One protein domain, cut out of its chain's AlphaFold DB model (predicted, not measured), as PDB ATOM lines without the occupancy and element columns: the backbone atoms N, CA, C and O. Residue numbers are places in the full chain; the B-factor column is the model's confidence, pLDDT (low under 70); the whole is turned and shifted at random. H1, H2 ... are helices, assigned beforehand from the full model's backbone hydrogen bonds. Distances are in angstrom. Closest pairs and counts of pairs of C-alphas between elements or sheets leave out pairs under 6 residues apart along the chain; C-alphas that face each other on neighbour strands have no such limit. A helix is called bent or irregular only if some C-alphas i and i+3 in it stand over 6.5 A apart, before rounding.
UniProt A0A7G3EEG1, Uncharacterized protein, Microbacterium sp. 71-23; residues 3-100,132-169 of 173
ATOM      1  N   GLY A   3      99.812  86.533 211.703       73.25
ATOM      2  CA  GLY A   3     100.858  87.506 211.365       73.25
ATOM      3  C   GLY A   3     101.411  87.417 209.938       73.25
ATOM      4  O   GLY A   3     101.855  88.428 209.410       73.25
ATOM      5  N   ALA A   4     101.372  86.248 209.288       82.31
ATOM      6  CA  ALA A   4     102.044  86.057 207.995       82.31
ATOM      7  C   ALA A   4     101.369  86.844 206.858       82.31
ATOM      8  O   ALA A   4     102.048  87.531 206.100       82.31
ATOM      9  N   ALA A   5     100.032  86.810 206.782       86.94
ATOM     10  CA  ALA A   5      99.276  87.601 205.809       86.94
ATOM     11  C   ALA A   5      99.495  89.108 206.012       86.94
ATOM     12  O   ALA A   5      99.739  89.835 205.050       86.94
ATOM     13  N   GLN A   6      99.484  89.555 207.273       88.19
ATOM     14  CA  GLN A   6      99.722  90.953 207.626       88.19
ATOM     15  C   GLN A   6     101.130  91.414 207.229       88.19
ATOM     16  O   GLN A   6     101.290  92.512 206.705       88.19
ATOM     17  N   LEU A   7     102.155  90.582 207.448       90.38
ATOM     18  CA  LEU A   7     103.531  90.895 207.056       90.38
ATOM     19  C   LEU A   7     103.670  91.043 205.539       90.38
ATOM     20  O   LEU A   7     104.282  92.007 205.083       90.38
ATOM     21  N   VAL A   8     103.060  90.143 204.760       91.94
ATOM     22  CA  VAL A   8     103.025  90.252 203.292       91.94
ATOM     23  C   VAL A   8     102.328  91.540 202.859       91.94
ATOM     24  O   VAL A   8     102.849  92.265 202.012       91.94
ATOM     25  N   GLU A   9     101.183  91.866 203.463       92.19
ATOM     26  CA  GLU A   9     100.442  93.082 203.134       92.19
ATOM     27  C   GLU A   9     101.238  94.359 203.431       92.19
ATOM     28  O   GLU A   9     101.314  95.260 202.582       92.19
ATOM     29  N   CYS A  10     101.883  94.423 204.596       92.06
ATOM     30  CA  CYS A  10     102.752  95.533 204.978       92.06
ATOM     31  C   CYS A  10     103.942  95.675 204.021       92.06
ATOM     32  O   CYS A  10     104.205  96.775 203.536       92.06
ATOM     33  N   ALA A  11     104.628  94.573 203.706       93.50
ATOM     34  CA  ALA A  11     105.803  94.573 202.841       93.50
ATOM     35  C   ALA A  11     105.487  95.031 201.413       93.50
ATOM     36  O   ALA A  11     106.147  95.921 200.876       93.50
ATOM     37  N   VAL A  12     104.426  94.477 200.819       93.38
ATOM     38  CA  VAL A  12     103.947  94.878 199.490       93.38
ATOM     39  C   VAL A  12     103.536  96.348 199.487       93.38
ATOM     40  O   VAL A  12     103.848  97.070 198.544       93.38
ATOM     41  N   THR A  13     102.867  96.816 200.545       92.94
ATOM     42  CA  THR A  13     102.463  98.222 200.653       92.94
ATOM     43  C   THR A  13     103.677  99.147 200.766       92.94
ATOM     44  O   THR A  13     103.714 100.167 200.080       92.94
ATOM     45  N   ALA A  14     104.694  98.788 201.555       91.38
ATOM     46  CA  ALA A  14     105.937  99.552 201.670       91.38
ATOM     47  C   ALA A  14     106.666  99.658 200.321       91.38
ATOM     48  O   ALA A  14     107.017 100.759 199.887       91.38
ATOM     49  N   ALA A  15     106.812  98.534 199.615       90.88
ATOM     50  CA  ALA A  15     107.427  98.504 198.293       90.88
ATOM     51  C   ALA A  15     106.622  99.327 197.274       90.88
ATOM     52  O   ALA A  15     107.180 100.132 196.528       90.88
ATOM     53  N   TRP A  16     105.294  99.201 197.286       91.25
ATOM     54  CA  TRP A  16     104.399  99.969 196.423       91.25
ATOM     55  C   TRP A  16     104.505 101.485 196.657       91.25
ATOM     56  O   TRP A  16     104.592 102.245 195.689       91.25
ATOM     57  N   LEU A  17     104.561 101.923 197.921       88.44
ATOM     58  CA  LEU A  17     104.746 103.332 198.298       88.44
ATOM     59  C   LEU A  17     106.075 103.912 197.797       88.44
ATOM     60  O   LEU A  17     106.178 105.115 197.530       88.44
ATOM     61  N   LEU A  18     107.103 103.068 197.694       86.00
ATOM     62  CA  LEU A  18     108.419 103.458 197.206       86.00
ATOM     63  C   LEU A  18     108.439 103.651 195.683       86.00
ATOM     64  O   LEU A  18     109.076 104.595 195.205       86.00
ATOM     65  N   ILE A  19     107.779 102.764 194.930       83.19
ATOM     66  CA  ILE A  19     107.913 102.706 193.463       83.19
ATOM     67  C   ILE A  19     106.790 103.408 192.698       83.19
ATOM     68  O   ILE A  19     106.992 103.788 191.549       83.19
ATOM     69  N   THR A  20     105.619 103.598 193.310       84.38
ATOM     70  CA  THR A  20     104.445 104.155 192.626       84.38
ATOM     71  C   THR A  20     104.297 105.645 192.941       84.38
ATOM     72  O   THR A  20     104.094 106.002 194.104       84.38
ATOM     73  N   PRO A  21     104.351 106.550 191.948       82.44
ATOM     74  CA  PRO A  21     104.083 107.972 192.163       82.44
ATOM     75  C   PRO A  21     102.665 108.224 192.702       82.44
ATOM     76  O   PRO A  21     101.712 107.549 192.323       82.44
ATOM     77  N   GLY A  22     102.512 109.186 193.618       81.12
ATOM     78  CA  GLY A  22     101.208 109.544 194.208       81.12
ATOM     79  C   GLY A  22     100.598 108.495 195.158       81.12
ATOM     80  O   GLY A  22      99.555 108.740 195.759       81.12
ATOM     81  N   SER A  23     101.254 107.351 195.353       83.88
ATOM     82  CA  SER A  23     100.807 106.249 196.221       83.88
ATOM     83  C   SER A  23     100.567 106.657 197.679       83.88
ATOM     84  O   SER A  23      99.583 106.235 198.281       83.88
ATOM     85  N   GLY A  24     101.407 107.536 198.234       84.94
ATOM     86  CA  GLY A  24     101.225 108.068 199.589       84.94
ATOM     87  C   GLY A  24      99.921 108.854 199.748       84.94
ATOM     88  O   GLY A  24      99.213 108.680 200.734       84.94
ATOM     89  N   VAL A  25      99.545 109.651 198.742       84.19
ATOM     90  CA  VAL A  25      98.265 110.375 198.746       84.19
ATOM     91  C   VAL A  25      97.096 109.398 198.672       84.19
ATOM     92  O   VAL A  25      96.128 109.540 199.417       84.19
ATOM     93  N   ALA A  26      97.197 108.381 197.816       84.44
ATOM     94  CA  ALA A  26      96.180 107.340 197.711       84.44
ATOM     95  C   ALA A  26      95.992 106.574 199.036       84.44
ATOM     96  O   ALA A  26      94.852 106.352 199.441       84.44
ATOM     97  N   MET A  27      97.081 106.247 199.742       86.44
ATOM     98  CA  MET A  27      97.039 105.601 201.061       86.44
ATOM     99  C   MET A  27      96.361 106.481 202.118       86.44
ATOM    100  O   MET A  27      95.470 106.013 202.824       86.44
ATOM    101  N   VAL A  28      96.746 107.758 202.225       87.12
ATOM    102  CA  VAL A  28      96.148 108.678 203.211       87.12
ATOM    103  C   VAL A  28      94.664 108.901 202.917       87.12
ATOM    104  O   VAL A  28      93.841 108.870 203.834       87.12
ATOM    105  N   ARG A  29      94.302 109.069 201.639       85.44
ATOM    106  CA  ARG A  29      92.909 109.223 201.206       85.44
ATOM    107  C   ARG A  29      92.074 107.993 201.567       85.44
ATOM    108  O   ARG A  29      90.944 108.149 202.024       85.44
ATOM    109  N   ASP A  30      92.602 106.787 201.375       86.94
ATOM    110  CA  ASP A  30      91.893 105.560 201.749       86.94
ATOM    111  C   ASP A  30      91.739 105.411 203.265       86.94
ATOM    112  O   ASP A  30      90.634 105.168 203.744       86.94
ATOM    113  N   GLY A  31      92.799 105.682 204.031       88.00
ATOM    114  CA  GLY A  31      92.724 105.705 205.494       88.00
ATOM    115  C   GLY A  31      91.672 106.695 206.012       88.00
ATOM    116  O   GLY A  31      90.943 106.387 206.954       88.00
ATOM    117  N   ALA A  32      91.526 107.856 205.365       88.31
ATOM    118  CA  ALA A  32      90.465 108.808 205.683       88.31
ATOM    119  C   ALA A  32      89.065 108.249 205.365       88.31
ATOM    120  O   ALA A  32      88.174 108.359 206.204       88.31
ATOM    121  N   LYS A  33      88.872 107.575 204.221       89.81
ATOM    122  CA  LYS A  33      87.600 106.900 203.883       89.81
ATOM    123  C   LYS A  33      87.234 105.809 204.892       89.81
ATOM    124  O   LYS A  33      86.081 105.725 205.311       89.81
ATOM    125  N   GLN A  34      88.201 104.986 205.298       89.38
ATOM    126  CA  GLN A  34      87.984 103.957 206.319       89.38
ATOM    127  C   GLN A  34      87.614 104.580 207.667       89.38
ATOM    128  O   GLN A  34      86.713 104.087 208.344       89.38
ATOM    129  N   ARG A  35      88.257 105.699 208.030       92.31
ATOM    130  CA  ARG A  35      87.925 106.455 209.241       92.31
ATOM    131  C   ARG A  35      86.509 107.026 209.186       92.31
ATOM    132  O   ARG A  35      85.794 106.867 210.164       92.31
ATOM    133  N   VAL A  36      86.082 107.607 208.061       92.56
ATOM    134  CA  VAL A  36      84.687 108.051 207.874       92.56
ATOM    135  C   VAL A  36      83.730 106.889 208.108       92.56
ATOM    136  O   VAL A  36      82.835 107.008 208.933       92.56
ATOM    137  N   LYS A  37      83.958 105.735 207.466       93.56
ATOM    138  CA  LYS A  37      83.111 104.551 207.661       93.56
ATOM    139  C   LYS A  37      83.037 104.137 209.136       93.56
ATOM    140  O   LYS A  37      81.945 103.974 209.663       93.56
ATOM    141  N   ALA A  38      84.181 103.996 209.804       93.06
ATOM    142  CA  ALA A  38      84.232 103.579 211.204       93.06
ATOM    143  C   ALA A  38      83.558 104.585 212.154       93.06
ATOM    144  O   ALA A  38      82.860 104.184 213.082       93.06
ATOM    145  N   LEU A  39      83.746 105.887 211.921       94.62
ATOM    146  CA  LEU A  39      83.110 106.939 212.712       94.62
ATOM    147  C   LEU A  39      81.600 106.989 212.468       94.62
ATOM    148  O   LEU A  39      80.855 107.142 213.428       94.62
ATOM    149  N   SER A  40      81.136 106.802 211.230       93.75
ATOM    150  CA  SER A  40      79.704 106.723 210.923       93.75
ATOM    151  C   SER A  40      79.029 105.565 211.656       93.75
ATOM    152  O   SER A  40      77.968 105.760 212.239       93.75
ATOM    153  N   GLU A  41      79.660 104.389 211.707       95.00
ATOM    154  CA  GLU A  41      79.165 103.259 212.511       95.00
ATOM    155  C   GLU A  41      79.158 103.591 214.011       95.00
ATOM    156  O   GLU A  41      78.219 103.266 214.732       95.00
ATOM    157  N   LEU A  42      80.185 104.296 214.497       93.75
ATOM    158  CA  LEU A  42      80.247 104.717 215.893       93.75
ATOM    159  C   LEU A  42      79.155 105.741 216.240       93.75
ATOM    160  O   LEU A  42      78.603 105.687 217.340       93.75
ATOM    161  N   ALA A  43      78.802 106.628 215.311       94.00
ATOM    162  CA  ALA A  43      77.717 107.591 215.481       94.00
ATOM    163  C   ALA A  43      76.368 106.895 215.726       94.00
ATOM    164  O   ALA A  43      75.586 107.347 216.560       94.00
ATOM    165  N   LEU A  44      76.126 105.746 215.075       94.56
ATOM    166  CA  LEU A  44      74.914 104.940 215.278       94.56
ATOM    167  C   LEU A  44      74.779 104.416 216.718       94.56
ATOM    168  O   LEU A  44      73.677 104.096 217.152       94.56
ATOM    169  N   THR A  45      75.876 104.369 217.479       96.00
ATOM    170  CA  THR A  45      75.865 103.993 218.904       96.00
ATOM    171  C   THR A  45      75.520 105.157 219.844       96.00
ATOM    172  O   THR A  45      75.566 104.995 221.062       96.00
ATOM    173  N   GLY A  46      75.187 106.337 219.304       92.94
ATOM    174  CA  GLY A  46      74.855 107.541 220.076       92.94
ATOM    175  C   GLY A  46      76.069 108.355 220.534       92.94
ATOM    176  O   GLY A  46      75.924 109.268 221.344       92.94
ATOM    177  N   ARG A  47      77.273 108.039 220.039       93.88
ATOM    178  CA  ARG A  47      78.487 108.818 220.320       93.88
ATOM    179  C   ARG A  47      78.587 110.030 219.403       93.88
ATOM    180  O   ARG A  47      78.435 109.902 218.190       93.88
ATOM    181  N   ASP A  48      78.925 111.183 219.975       94.56
ATOM    182  CA  ASP A  48      79.264 112.363 219.183       94.56
ATOM    183  C   ASP A  48      80.656 112.199 218.561       94.56
ATOM    184  O   ASP A  48      81.667 112.057 219.248       94.56
ATOM    185  N   VAL A  49      80.679 112.178 217.233       95.31
ATOM    186  CA  VAL A  49      81.876 112.052 216.394       95.31
ATOM    187  C   VAL A  49      81.916 113.132 215.311       95.31
ATOM    188  O   VAL A  49      82.683 113.020 214.355       95.31
ATOM    189  N   SER A  50      81.070 114.157 215.428       93.06
ATOM    190  CA  SER A  50      80.833 115.173 214.395       93.06
ATOM    191  C   SER A  50      82.117 115.883 213.952       93.06
ATOM    192  O   SER A  50      82.390 115.984 212.754       93.06
ATOM    193  N   GLU A  51      82.957 116.288 214.905       93.81
ATOM    194  CA  GLU A  51      84.247 116.919 214.621       93.81
ATOM    195  C   GLU A  51      85.211 115.963 213.898       93.81
ATOM    196  O   GLU A  51      85.822 116.325 212.892       93.81
ATOM    197  N   LEU A  52      85.311 114.713 214.360       90.19
ATOM    198  CA  LEU A  52      86.192 113.702 213.768       90.19
ATOM    199  C   LEU A  52      85.762 113.333 212.340       90.19
ATOM    200  O   LEU A  52      86.615 113.124 211.472       90.19
ATOM    201  N   LEU A  53      84.451 113.275 212.086       90.81
ATOM    202  CA  LEU A  53      83.893 113.082 210.749       90.81
ATOM    203  C   LEU A  53      84.249 114.257 209.838       90.81
ATOM    204  O   LEU A  53      84.785 114.040 208.751       90.81
ATOM    205  N   ALA A  54      84.043 115.493 210.302       91.62
ATOM    206  CA  ALA A  54      84.380 116.691 209.536       91.62
ATOM    207  C   ALA A  54      85.878 116.755 209.189       91.62
ATOM    208  O   ALA A  54      86.242 117.089 208.057       91.62
ATOM    209  N   GLN A  55      86.754 116.382 210.128       90.31
ATOM    210  CA  GLN A  55      88.196 116.291 209.892       90.31
ATOM    211  C   GLN A  55      88.531 115.243 208.819       90.31
ATOM    212  O   GLN A  55      89.289 115.533 207.889       90.31
ATOM    213  N   ALA A  56      87.962 114.036 208.912       87.06
ATOM    214  CA  ALA A  56      88.213 112.966 207.948       87.06
ATOM    215  C   ALA A  56      87.700 113.322 206.538       87.06
ATOM    216  O   ALA A  56      88.419 113.121 205.554       87.06
ATOM    217  N   ASP A  57      86.518 113.930 206.437       89.94
ATOM    218  CA  ASP A  57      85.956 114.414 205.171       89.94
ATOM    219  C   ASP A  57      86.788 115.538 204.554       89.94
ATOM    220  O   ASP A  57      86.977 115.580 203.334       89.94
ATOM    221  N   ASN A  58      87.318 116.447 205.375       89.19
ATOM    222  CA  ASN A  58      88.189 117.510 204.891       89.19
ATOM    223  C   ASN A  58      89.478 116.945 204.272       89.19
ATOM    224  O   ASN A  58      89.872 117.373 203.187       89.19
ATOM    225  N   VAL A  59      90.088 115.927 204.894       87.25
ATOM    226  CA  VAL A  59      91.254 115.230 204.322       87.25
ATOM    227  C   VAL A  59      90.911 114.618 202.963       87.25
ATOM    228  O   VAL A  59      91.676 114.766 202.011       87.25
ATOM    229  N   ILE A  60      89.747 113.972 202.830       85.88
ATOM    230  CA  ILE A  60      89.306 113.418 201.541       85.88
ATOM    231  C   ILE A  60      89.183 114.538 200.503       85.88
ATOM    232  O   ILE A  60      89.760 114.418 199.424       85.88
ATOM    233  N   LYS A  61      88.490 115.638 200.826       87.69
ATOM    234  CA  LYS A  61      88.292 116.784 199.920       87.69
ATOM    235  C   LYS A  61      89.613 117.395 199.453       87.69
ATOM    236  O   LYS A  61      89.788 117.581 198.252       87.69
ATOM    237  N   GLN A  62      90.545 117.647 200.371       86.62
ATOM    238  CA  GLN A  62      91.862 118.210 200.054       86.62
ATOM    239  C   GLN A  62      92.660 117.308 199.110       86.62
ATOM    240  O   GLN A  62      93.318 117.787 198.189       86.62
ATOM    241  N   LEU A  63      92.572 115.993 199.309       82.62
ATOM    242  CA  LEU A  63      93.306 115.022 198.507       82.62
ATOM    243  C   LEU A  63      92.569 114.624 197.224       82.62
ATOM    244  O   LEU A  63      93.177 113.975 196.378       82.62
ATOM    245  N   SER A  64      91.292 114.971 197.032       76.44
ATOM    246  CA  SER A  64      90.512 114.601 195.833       76.44
ATOM    247  C   SER A  64      91.068 115.185 194.533       76.44
ATOM    248  O   SER A  64      90.901 114.571 193.482       76.44
ATOM    249  N   ALA A  65      91.745 116.335 194.602       74.06
ATOM    250  CA  ALA A  65      92.354 116.994 193.445       74.06
ATOM    251  C   ALA A  65      93.756 116.459 193.093       74.06
ATOM    252  O   ALA A  65      94.308 116.821 192.058       74.06
ATOM    253  N   SER A  66      94.359 115.624 193.943       72.88
ATOM    254  CA  SER A  66      95.727 115.146 193.729       72.88
ATOM    255  C   SER A  66      95.806 114.047 192.669       72.88
ATOM    256  O   SER A  66      95.056 113.065 192.719       72.88
ATOM    257  N   GLU A  67      96.793 114.166 191.780       62.41
ATOM    258  CA  GLU A  67      97.169 113.121 190.828       62.41
ATOM    259  C   GLU A  67      97.690 111.875 191.563       62.41
ATOM    260  O   GLU A  67      98.545 111.950 192.447       62.41
ATOM    261  N   GLY A  68      97.143 110.708 191.221       63.56
ATOM    262  CA  GLY A  68      97.546 109.431 191.804       63.56
ATOM    263  C   GLY A  68      96.465 108.353 191.692       63.56
ATOM    264  O   GLY A  68      95.350 108.627 191.230       63.56
ATOM    265  N   PRO A  69      96.768 107.117 192.126       65.31
ATOM    266  CA  PRO A  69      95.815 106.012 192.101       65.31
ATOM    267  C   PRO A  69      94.514 106.380 192.834       65.31
ATOM    268  O   PRO A  69      94.530 106.876 193.962       65.31
ATOM    269  N   ARG A  70      93.363 106.168 192.182       61.28
ATOM    270  CA  ARG A  70      92.047 106.507 192.759       61.28
ATOM    271  C   ARG A  70      91.548 105.469 193.766       61.28
ATOM    272  O   ARG A  70      90.723 105.805 194.617       61.28
ATOM    273  N   ALA A  71      92.053 104.240 193.679       59.38
ATOM    274  CA  ALA A  71      91.681 103.122 194.534       59.38
ATOM    275  C   ALA A  71      92.912 102.562 195.262       59.38
ATOM    276  O   ALA A  71      94.001 102.494 194.694       59.38
ATOM    277  N   PHE A  72      92.730 102.169 196.522       68.31
ATOM    278  CA  PHE A  72      93.760 101.578 197.379       68.31
ATOM    279  C   PHE A  72      93.499 100.076 197.545       68.31
ATOM    280  O   PHE A  72      93.411  99.551 198.652       68.31
ATOM    281  N   VAL A  73      93.348  99.365 196.427       84.81
ATOM    282  CA  VAL A  73      93.075  97.921 196.424       84.81
ATOM    283  C   VAL A  73      94.384  97.156 196.564       84.81
ATOM    284  O   VAL A  73      95.329  97.417 195.821       84.81
ATOM    285  N   PHE A  74      94.448  96.203 197.495       88.38
ATOM    286  CA  PHE A  74      95.677  95.453 197.758       88.38
ATOM    287  C   PHE A  74      96.206  94.711 196.518       88.38
ATOM    288  O   PHE A  74      97.390  94.816 196.212       88.38
ATOM    289  N   GLU A  75      95.329  94.071 195.732       92.00
ATOM    290  CA  GLU A  75      95.708  93.412 194.471       92.00
ATOM    291  C   GLU A  75      96.443  94.362 193.514       92.00
ATOM    292  O   GLU A  75      97.460  93.994 192.933       92.00
ATOM    293  N   GLN A  76      95.996  95.615 193.397       88.81
ATOM    294  CA  GLN A  76      96.654  96.604 192.538       88.81
ATOM    295  C   GLN A  76      98.055  96.969 193.045       88.81
ATOM    296  O   GLN A  76      98.945  97.227 192.237       88.81
ATOM    297  N   ARG A  77      98.274  96.958 194.367       89.31
ATOM    298  CA  ARG A  77      99.610  97.165 194.953       89.31
ATOM    299  C   ARG A  77     100.532  96.009 194.601       89.31
ATOM    300  O   ARG A  77     101.666  96.247 194.199       89.31
ATOM    301  N   CYS A  78     100.027  94.780 194.699       91.12
ATOM    302  CA  CYS A  78     100.764  93.600 194.269       91.12
ATOM    303  C   CYS A  78     101.137  93.711 192.790       91.12
ATOM    304  O   CYS A  78     102.309  93.608 192.461       91.12
ATOM    305  N   LEU A  79     100.169  93.987 191.907       89.81
ATOM    306  CA  LEU A  79     100.374  94.046 190.453       89.81
ATOM    307  C   LEU A  79     101.335  95.153 189.989       89.81
ATOM    308  O   LEU A  79     101.858  95.068 188.883       89.81
ATOM    309  N   ALA A  80     101.592  96.168 190.816       87.06
ATOM    310  CA  ALA A  80     102.605  97.185 190.537       87.06
ATOM    311  C   ALA A  80     104.049  96.687 190.751       87.06
ATOM    312  O   ALA A  80     104.993  97.314 190.271       87.06
ATOM    313  N   LEU A  81     104.236  95.587 191.486       87.06
ATOM    314  CA  LEU A  81     105.533  94.959 191.718       87.06
ATOM    315  C   LEU A  81     105.848  93.940 190.619       87.06
ATOM    316  O   LEU A  81     104.957  93.346 190.005       87.06
ATOM    317  N   LYS A  82     107.143  93.668 190.425       85.44
ATOM    318  CA  LYS A  82     107.581  92.520 189.627       85.44
ATOM    319  C   LYS A  82     107.001  91.235 190.231       85.44
ATOM    320  O   LYS A  82     107.006  91.069 191.449       85.44
ATOM    321  N   ASP A  83     106.485  90.357 189.371       86.12
ATOM    322  CA  ASP A  83     105.825  89.104 189.763       86.12
ATOM    323  C   ASP A  83     104.633  89.315 190.718       86.12
ATOM    324  O   ASP A  83     104.270  88.448 191.513       86.12
ATOM    325  N   GLY A  84     103.977  90.477 190.617       85.75
ATOM    326  CA  GLY A  84     102.886  90.909 191.488       85.75
ATOM    327  C   GLY A  84     101.729  89.925 191.644       85.75
ATOM    328  O   GLY A  84     101.120  89.832 192.709       85.75
ATOM    329  N   ARG A  85     101.442  89.126 190.614       92.12
ATOM    330  CA  ARG A  85     100.408  88.088 190.696       92.12
ATOM    331  C   ARG A  85     100.740  87.023 191.748       92.12
ATOM    332  O   ARG A  85      99.838  86.603 192.471       92.12
ATOM    333  N   ASN A  86     102.011  86.646 191.880       89.81
ATOM    334  CA  ASN A  86     102.458  85.656 192.861       89.81
ATOM    335  C   ASN A  86     102.321  86.197 194.285       89.81
ATOM    336  O   ASN A  86     101.865  85.476 195.173       89.81
ATOM    337  N   TRP A  87     102.627  87.482 194.490       89.94
ATOM    338  CA  TRP A  87     102.395  88.158 195.768       89.94
ATOM    339  C   TRP A  87     100.921  88.138 196.166       89.94
ATOM    340  O   TRP A  87     100.597  87.819 197.310       89.94
ATOM    341  N   TYR A  88     100.024  88.420 195.220       92.56
ATOM    342  CA  TYR A  88      98.592  88.428 195.500       92.56
ATOM    343  C   TYR A  88      98.043  87.034 195.825       92.56
ATOM    344  O   TYR A  88      97.332  86.875 196.815       92.56
ATOM    345  N   ILE A  89      98.409  86.010 195.043       91.50
ATOM    346  CA  ILE A  89      98.003  84.617 195.301       91.50
ATOM    347  C   ILE A  89      98.504  84.156 196.676       91.50
ATOM    348  O   ILE A  89      97.742  83.588 197.457       91.50
ATOM    349  N   THR A  90      99.764  84.461 196.998       89.12
ATOM    350  CA  THR A  90     100.371  84.126 198.292       89.12
ATOM    351  C   THR A  90      99.624  84.788 199.447       89.12
ATOM    352  O   THR A  90      99.267  84.128 200.421       89.12
ATOM    353  N   TYR A  91      99.333  86.086 199.330       90.31
ATOM    354  CA  TYR A  91      98.536  86.799 200.324       90.31
ATOM    355  C   TYR A  91      97.153  86.172 200.508       90.31
ATOM    356  O   TYR A  91      96.741  85.957 201.645       90.31
ATOM    357  N   ARG A  92      96.451  85.843 199.415       88.19
ATOM    358  CA  ARG A  92      95.121  85.219 199.470       88.19
ATOM    359  C   ARG A  92      95.148  83.914 200.264       88.19
ATOM    360  O   ARG A  92      94.394  83.800 201.230       88.19
ATOM    361  N   ALA A  93      96.082  83.018 199.946       84.75
ATOM    362  CA  ALA A  93      96.255  81.753 200.658       84.75
ATOM    363  C   ALA A  93      96.547  81.954 202.160       84.75
ATOM    364  O   ALA A  93      95.955  81.292 203.011       84.75
ATOM    365  N   LEU A  94      97.414  82.911 202.510       84.44
ATOM    366  CA  LEU A  94      97.724  83.226 203.911       84.44
ATOM    367  C   LEU A  94      96.543  83.885 204.642       84.44
ATOM    368  O   LEU A  94      96.331  83.638 205.833       84.44
ATOM    369  N   SER A  95      95.787  84.742 203.953       82.94
ATOM    370  CA  SER A  95      94.658  85.485 204.522       82.94
ATOM    371  C   SER A  95      93.503  84.556 204.901       82.94
ATOM    372  O   SER A  95      92.932  84.704 205.982       82.94
ATOM    373  N   GLU A  96      93.239  83.531 204.087       77.94
ATOM    374  CA  GLU A  96      92.217  82.508 204.346       77.94
ATOM    375  C   GLU A  96      92.520  81.711 205.625       77.94
ATOM    376  O   GLU A  96      91.617  81.387 206.392       77.94
ATOM    377  N   GLN A  97      93.803  81.511 205.938       73.94
ATOM    378  CA  GLN A  97      94.265  80.843 207.163       73.94
ATOM    379  C   GLN A  97      94.418  81.781 208.378       73.94
ATOM    380  O   GLN A  97      94.875  81.361 209.450       73.94
ATOM    381  N   SER A  98      94.121  83.074 208.221       68.81
ATOM    382  CA  SER A  98      94.327  84.104 209.250       68.81
ATOM    383  C   SER A  98      93.034  84.518 209.960       68.81
ATOM    384  O   SER A  98      93.078  85.214 210.978       68.81
ATOM    385  N   HIS A  99      91.870  84.089 209.484       65.56
ATOM    386  CA  HIS A  99      90.584  84.323 210.141       65.56
ATOM    387  C   HIS A  99      89.933  82.999 210.513       65.56
ATOM    388  O   HIS A  99      90.155  81.998 209.840       65.56
ATOM    389  N   SER A 100      89.141  82.999 211.588       62.94
ATOM    390  CA  SER A 100      88.350  81.855 212.064       62.94
ATOM    391  C   SER A 100      87.197  81.535 211.098       62.94
ATOM    392  O   SER A 100      86.033  81.577 211.477       62.94
ATOM    393  N   ALA A 132     106.826  76.824 205.464       84.44
ATOM    394  CA  ALA A 132     106.739  77.616 204.236       84.44
ATOM    395  C   ALA A 132     106.160  79.016 204.503       84.44
ATOM    396  O   ALA A 132     106.699  80.020 204.041       84.44
ATOM    397  N   ASN A 133     105.107  79.096 205.316       84.38
ATOM    398  CA  ASN A 133     104.475  80.357 205.687       84.38
ATOM    399  C   ASN A 133     105.405  81.250 206.531       84.38
ATOM    400  O   ASN A 133     105.384  82.470 206.373       84.38
ATOM    401  N   LEU A 134     106.238  80.666 207.403       85.12
ATOM    402  CA  LEU A 134     107.288  81.400 208.121       85.12
ATOM    403  C   LEU A 134     108.371  81.914 207.167       85.12
ATOM    404  O   LEU A 134     108.771  83.072 207.271       85.12
ATOM    405  N   GLY A 135     108.804  81.092 206.208       87.62
ATOM    406  CA  GLY A 135     109.745  81.510 205.167       87.62
ATOM    407  C   GLY A 135     109.210  82.688 204.347       87.62
ATOM    408  O   GLY A 135     109.908  83.681 204.157       87.62
ATOM    409  N   LEU A 136     107.938  82.636 203.944       89.00
ATOM    410  CA  LEU A 136     107.264  83.740 203.255       89.00
ATOM    411  C   LEU A 136     107.188  85.008 204.113       89.00
ATOM    412  O   LEU A 136     107.451  86.101 203.614       89.00
ATOM    413  N   ALA A 137     106.869  84.870 205.401       88.38
ATOM    414  CA  ALA A 137     106.852  85.986 206.339       88.38
ATOM    415  C   ALA A 137     108.242  86.633 206.490       88.38
ATOM    416  O   ALA A 137     108.346  87.860 206.507       88.38
ATOM    417  N   ALA A 138     109.310  85.831 206.534       91.12
ATOM    418  CA  ALA A 138     110.684  86.323 206.572       91.12
ATOM    419  C   ALA A 138     111.065  87.062 205.276       91.12
ATOM    420  O   ALA A 138     111.600  88.167 205.335       91.12
ATOM    421  N   CYS A 139     110.726  86.512 204.105       91.38
ATOM    422  CA  CYS A 139     110.941  87.185 202.819       91.38
ATOM    423  C   CYS A 139     110.186  88.522 202.731       91.38
ATOM    424  O   CYS A 139     110.736  89.515 202.258       91.38
ATOM    425  N   ALA A 140     108.940  88.565 203.212       91.81
ATOM    426  CA  ALA A 140     108.161  89.798 203.286       91.81
ATOM    427  C   ALA A 140     108.824  90.829 204.213       91.81
ATOM    428  O   ALA A 140     108.938  91.998 203.852       91.81
ATOM    429  N   LEU A 141     109.331  90.405 205.373       92.50
ATOM    430  CA  LEU A 141     110.055  91.294 206.278       92.50
ATOM    431  C   LEU A 141     111.296  91.905 205.608       92.50
ATOM    432  O   LEU A 141     111.493  93.116 205.687       92.50
ATOM    433  N   VAL A 142     112.088  91.101 204.894       93.19
ATOM    434  CA  VAL A 142     113.259  91.587 204.141       93.19
ATOM    435  C   VAL A 142     112.853  92.616 203.081       93.19
ATOM    436  O   VAL A 142     113.487  93.663 202.977       93.19
ATOM    437  N   LEU A 143     111.769  92.369 202.337       90.38
ATOM    438  CA  LEU A 143     111.243  93.325 201.354       90.38
ATOM    439  C   LEU A 143     110.841  94.660 202.004       90.38
ATOM    440  O   LEU A 143     111.085  95.723 201.429       90.38
ATOM    441  N   ALA A 144     110.224  94.616 203.185       92.44
ATOM    442  CA  ALA A 144     109.839  95.817 203.919       92.44
ATOM    443  C   ALA A 144     111.069  96.631 204.356       92.44
ATOM    444  O   ALA A 144     111.100  97.840 204.124       92.44
ATOM    445  N   ILE A 145     112.086  95.963 204.916       90.81
ATOM    446  CA  ILE A 145     113.345  96.592 205.347       90.81
ATOM    447  C   ILE A 145     114.055  97.244 204.152       90.81
ATOM    448  O   ILE A 145     114.355  98.434 204.199       90.81
ATOM    449  N   ASP A 146     114.235  96.521 203.043       89.19
ATOM    450  CA  ASP A 146     114.875  97.058 201.829       89.19
ATOM    451  C   ASP A 146     114.105  98.262 201.254       89.19
ATOM    452  O   ASP A 146     114.696  99.262 200.833       89.19
ATOM    453  N   SER A 147     112.770  98.206 201.282       87.75
ATOM    454  CA  SER A 147     111.924  99.320 200.839       87.75
ATOM    455  C   SER A 147     112.110 100.563 201.714       87.75
ATOM    456  O   SER A 147     112.175 101.685 201.200       87.75
ATOM    457  N   GLU A 148     112.215 100.379 203.030       87.81
ATOM    458  CA  GLU A 148     112.461 101.460 203.981       87.81
ATOM    459  C   GLU A 148     113.857 102.068 203.803       87.81
ATOM    460  O   GLU A 148     113.987 103.292 203.694       87.81
ATOM    461  N   GLU A 149     114.898 101.240 203.724       87.56
ATOM    462  CA  GLU A 149     116.278 101.696 203.531       87.56
ATOM    463  C   GLU A 149     116.410 102.532 202.253       87.56
ATOM    464  O   GLU A 149     116.933 103.654 202.275       87.56
ATOM    465  N   LYS A 150     115.830 102.058 201.144       84.44
ATOM    466  CA  LYS A 150     115.794 102.798 199.874       84.44
ATOM    467  C   LYS A 150     114.997 104.095 199.964       84.44
ATOM    468  O   LYS A 150     115.358 105.080 199.311       84.44
ATOM    469  N   ALA A 151     113.921 104.128 200.749       82.19
ATOM    470  CA  ALA A 151     113.174 105.358 200.993       82.19
ATOM    471  C   ALA A 151     114.016 106.381 201.775       82.19
ATOM    472  O   ALA A 151     114.008 107.567 201.428       82.19
ATOM    473  N   ARG A 152     114.772 105.931 202.787       78.81
ATOM    474  CA  ARG A 152     115.652 106.769 203.623       78.81
ATOM    475  C   ARG A 152     116.877 107.288 202.866       78.81
ATOM    476  O   ARG A 152     117.288 108.424 203.099       78.81
ATOM    477  N   ALA A 153     117.412 106.508 201.927       77.81
ATOM    478  CA  ALA A 153     118.555 106.894 201.098       77.81
ATOM    479  C   ALA A 153     118.260 108.065 200.133       77.81
ATOM    480  O   ALA A 153     119.188 108.681 199.609       77.81
ATOM    481  N   LYS A 154     116.984 108.414 199.894       65.19
ATOM    482  CA  LYS A 154     116.598 109.558 199.050       65.19
ATOM    483  C   LYS A 154     116.505 110.854 199.886       65.19
ATOM    484  O   LYS A 154     115.585 110.986 200.698       65.19
ATOM    485  N   PRO A 155     117.349 111.882 199.640       56.53
ATOM    486  CA  PRO A 155     117.433 113.099 200.469       56.53
ATOM    487  C   PRO A 155     116.143 113.930 200.556       56.53
ATOM    488  O   PRO A 155     115.981 114.749 201.454       56.53
ATOM    489  N   ARG A 156     115.207 113.737 199.622       55.31
ATOM    490  CA  ARG A 156     114.014 114.583 199.474       55.31
ATOM    491  C   ARG A 156     112.954 114.368 200.567       55.31
ATOM    492  O   ARG A 156     112.066 115.199 200.692       55.31
ATOM    493  N   ARG A 157     113.037 113.280 201.347       56.25
ATOM    494  CA  ARG A 157     112.073 112.934 202.418       56.25
ATOM    495  C   ARG A 157     112.696 112.835 203.811       56.25
ATOM    496  O   ARG A 157     111.970 112.751 204.795       56.25
ATOM    497  N   SER A 158     114.022 112.867 203.927       58.50
ATOM    498  CA  SER A 158     114.724 112.691 205.203       58.50
ATOM    499  C   SER A 158     114.528 113.873 206.160       58.50
ATOM    500  O   SER A 158     114.430 113.660 207.365       58.50
ATOM    501  N   ALA A 159     114.392 115.103 205.655       60.25
ATOM    502  CA  ALA A 159     114.052 116.268 206.480       60.25
ATOM    503  C   ALA A 159     112.611 116.204 207.024       60.25
ATOM    504  O   ALA A 159     112.362 116.511 208.189       60.25
ATOM    505  N   GLU A 160     111.668 115.754 206.197       59.62
ATOM    506  CA  GLU A 160     110.254 115.652 206.556       59.62
ATOM    507  C   GLU A 160     109.994 114.486 207.523       59.62
ATOM    508  O   GLU A 160     109.296 114.656 208.521       59.62
ATOM    509  N   LEU A 161     110.658 113.345 207.305       56.56
ATOM    510  CA  LEU A 161     110.675 112.212 208.232       56.56
ATOM    511  C   LEU A 161     111.311 112.582 209.574       56.56
ATOM    512  O   LEU A 161     110.744 112.261 210.610       56.56
ATOM    513  N   LYS A 162     112.435 113.314 209.582       63.00
ATOM    514  CA  LYS A 162     113.045 113.820 210.828       63.00
ATOM    515  C   LYS A 162     112.093 114.723 211.609       63.00
ATOM    516  O   LYS A 162     112.063 114.642 212.831       63.00
ATOM    517  N   ARG A 163     111.310 115.559 210.919       61.91
ATOM    518  CA  ARG A 163     110.282 116.397 211.551       61.91
ATOM    519  C   ARG A 163     109.180 115.544 212.181       61.91
ATOM    520  O   ARG A 163     108.849 115.782 213.331       61.91
ATOM    521  N   ILE A 164     108.668 114.541 211.464       55.25
ATOM    522  CA  ILE A 164     107.626 113.626 211.965       55.25
ATOM    523  C   ILE A 164     108.129 112.813 213.168       55.25
ATOM    524  O   ILE A 164     107.425 112.730 214.167       55.25
ATOM    525  N   VAL A 165     109.351 112.270 213.108       59.31
ATOM    526  CA  VAL A 165     109.990 111.549 214.228       59.31
ATOM    527  C   VAL A 165     110.074 112.437 215.473       59.31
ATOM    528  O   VAL A 165     109.664 111.994 216.541       59.31
ATOM    529  N   ARG A 166     110.480 113.706 215.307       62.53
ATOM    530  CA  ARG A 166     110.475 114.725 216.374       62.53
ATOM    531  C   ARG A 166     109.088 115.008 216.936       62.53
ATOM    532  O   ARG A 166     108.910 115.126 218.140       62.53
ATOM    533  N   THR A 167     108.091 115.138 216.064       56.69
ATOM    534  CA  THR A 167     106.699 115.371 216.473       56.69
ATOM    535  C   THR A 167     106.124 114.188 217.253       56.69
ATOM    536  O   THR A 167     105.263 114.384 218.103       56.69
ATOM    537  N   LEU A 168     106.602 112.974 216.983       45.38
ATOM    538  CA  LEU A 168     106.176 111.752 217.661       45.38
ATOM    539  C   LEU A 168     107.026 111.411 218.900       45.38
ATOM    540  O   LEU A 168     106.694 110.450 219.589       45.38
ATOM    541  N   GLY A 169     108.091 112.169 219.193       49.41
ATOM    542  CA  GLY A 169     108.984 111.936 220.336       49.41
ATOM    543  C   GLY A 169     109.808 110.648 220.235       49.41
ATOM    544  O   GLY A 169     110.124 110.039 221.253       49.41
TER     545      GLY A 169
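This is residues 3 to 100 and 132 to 169 of the 173 residues of an uncharacterized protein of Microbacterium sp. 71-23 (UniProt A0A7G3EEG1). What does the model look like? Two lobes meet at a corner as an open V: in one, H1 has H6, H5 and the short H4 packed round it, and the other is the helical hairpin of H2 and H3. Beyond the end of H6 the chain turns sharply into H7, and residues 153 to 160, of which 155 to 160 belong to H7, and residues 162 to 169, of which 162 to 167 belong to H7, stick out. What is it built of, and how large is it? The printed part has 136 residues with seven named helices, H1 to H7 in order, and no named strand, in the class all helix. It is only just loose, close to compact, with a radius of gyration of the C-alphas of 17.2 A and spans of 47 by 44 by 32 A.

Where do the first helices run? H1, residues 3 to 19, begins at C-alpha 3 (100.858, 87.506, 211.365) and is 24.5 A long. H2, residues 23 to 43, is 30.1 A long, and H3, residues 50 to 63, 20.2 A. What comes next? H4 is residues 74 to 79, and H5, residues 84 to 96, is 18.7 A long. H6, residues 132 to 152, begins at C-alpha 132 (106.739, 77.616, 204.236) and is 30.5 A long. Where does the last helix end? H7, residues 155 to 167, is 19.4 A long and ends at C-alpha 167 (106.699, 115.371, 216.473); it is irregular, with C-alphas 156 and 159 7.2 A apart.

What touches the hub, H1? H6 touches it the same way at a shallow tilt of 29 degrees, the closest C-alphas being those of Ala 11 and Ala 144, 4.4 A apart. H5 touches it opposite ways at a shallow tilt of 27 degrees, closest at the C-alphas of Ala 5 and Leu 94, 5.0 A, and H4 touches residues 9 to 16 alone, closest at those of Trp 16 and Arg 77, 5.7 A. H2 only just touches H1, only at the corner by their link, with 3 pairs of C-alphas within 8 A, the closest those of Leu 17 and Ser 23, 5.3 A. Which helices form hairpins? H2 and H3 do, with the C-alphas of Ala 32 and Ala 56 closest at 5.2 A, and so do H4 and H5, with those of Cys 78 and Gly 84 closest at 4.4 A. What of H7 and the backbones? H7 touches no helix. Each O i to N i+4 pair is within hydrogen-bond range in H1 to H6, and 7 of 9 are in H7.

How far does it reach? The two C-alphas farthest apart, those of Gly 46 and Ala 153, are 47.6 A apart. Is anything missing? Residues 101 to 131 are not printed, and C-alphas 100 and 132 are 20.4 A apart across the cut. Where is confidence low? The pLDDT is under 70 at residues 67 to 72, 98 to 100 and 154 to 169.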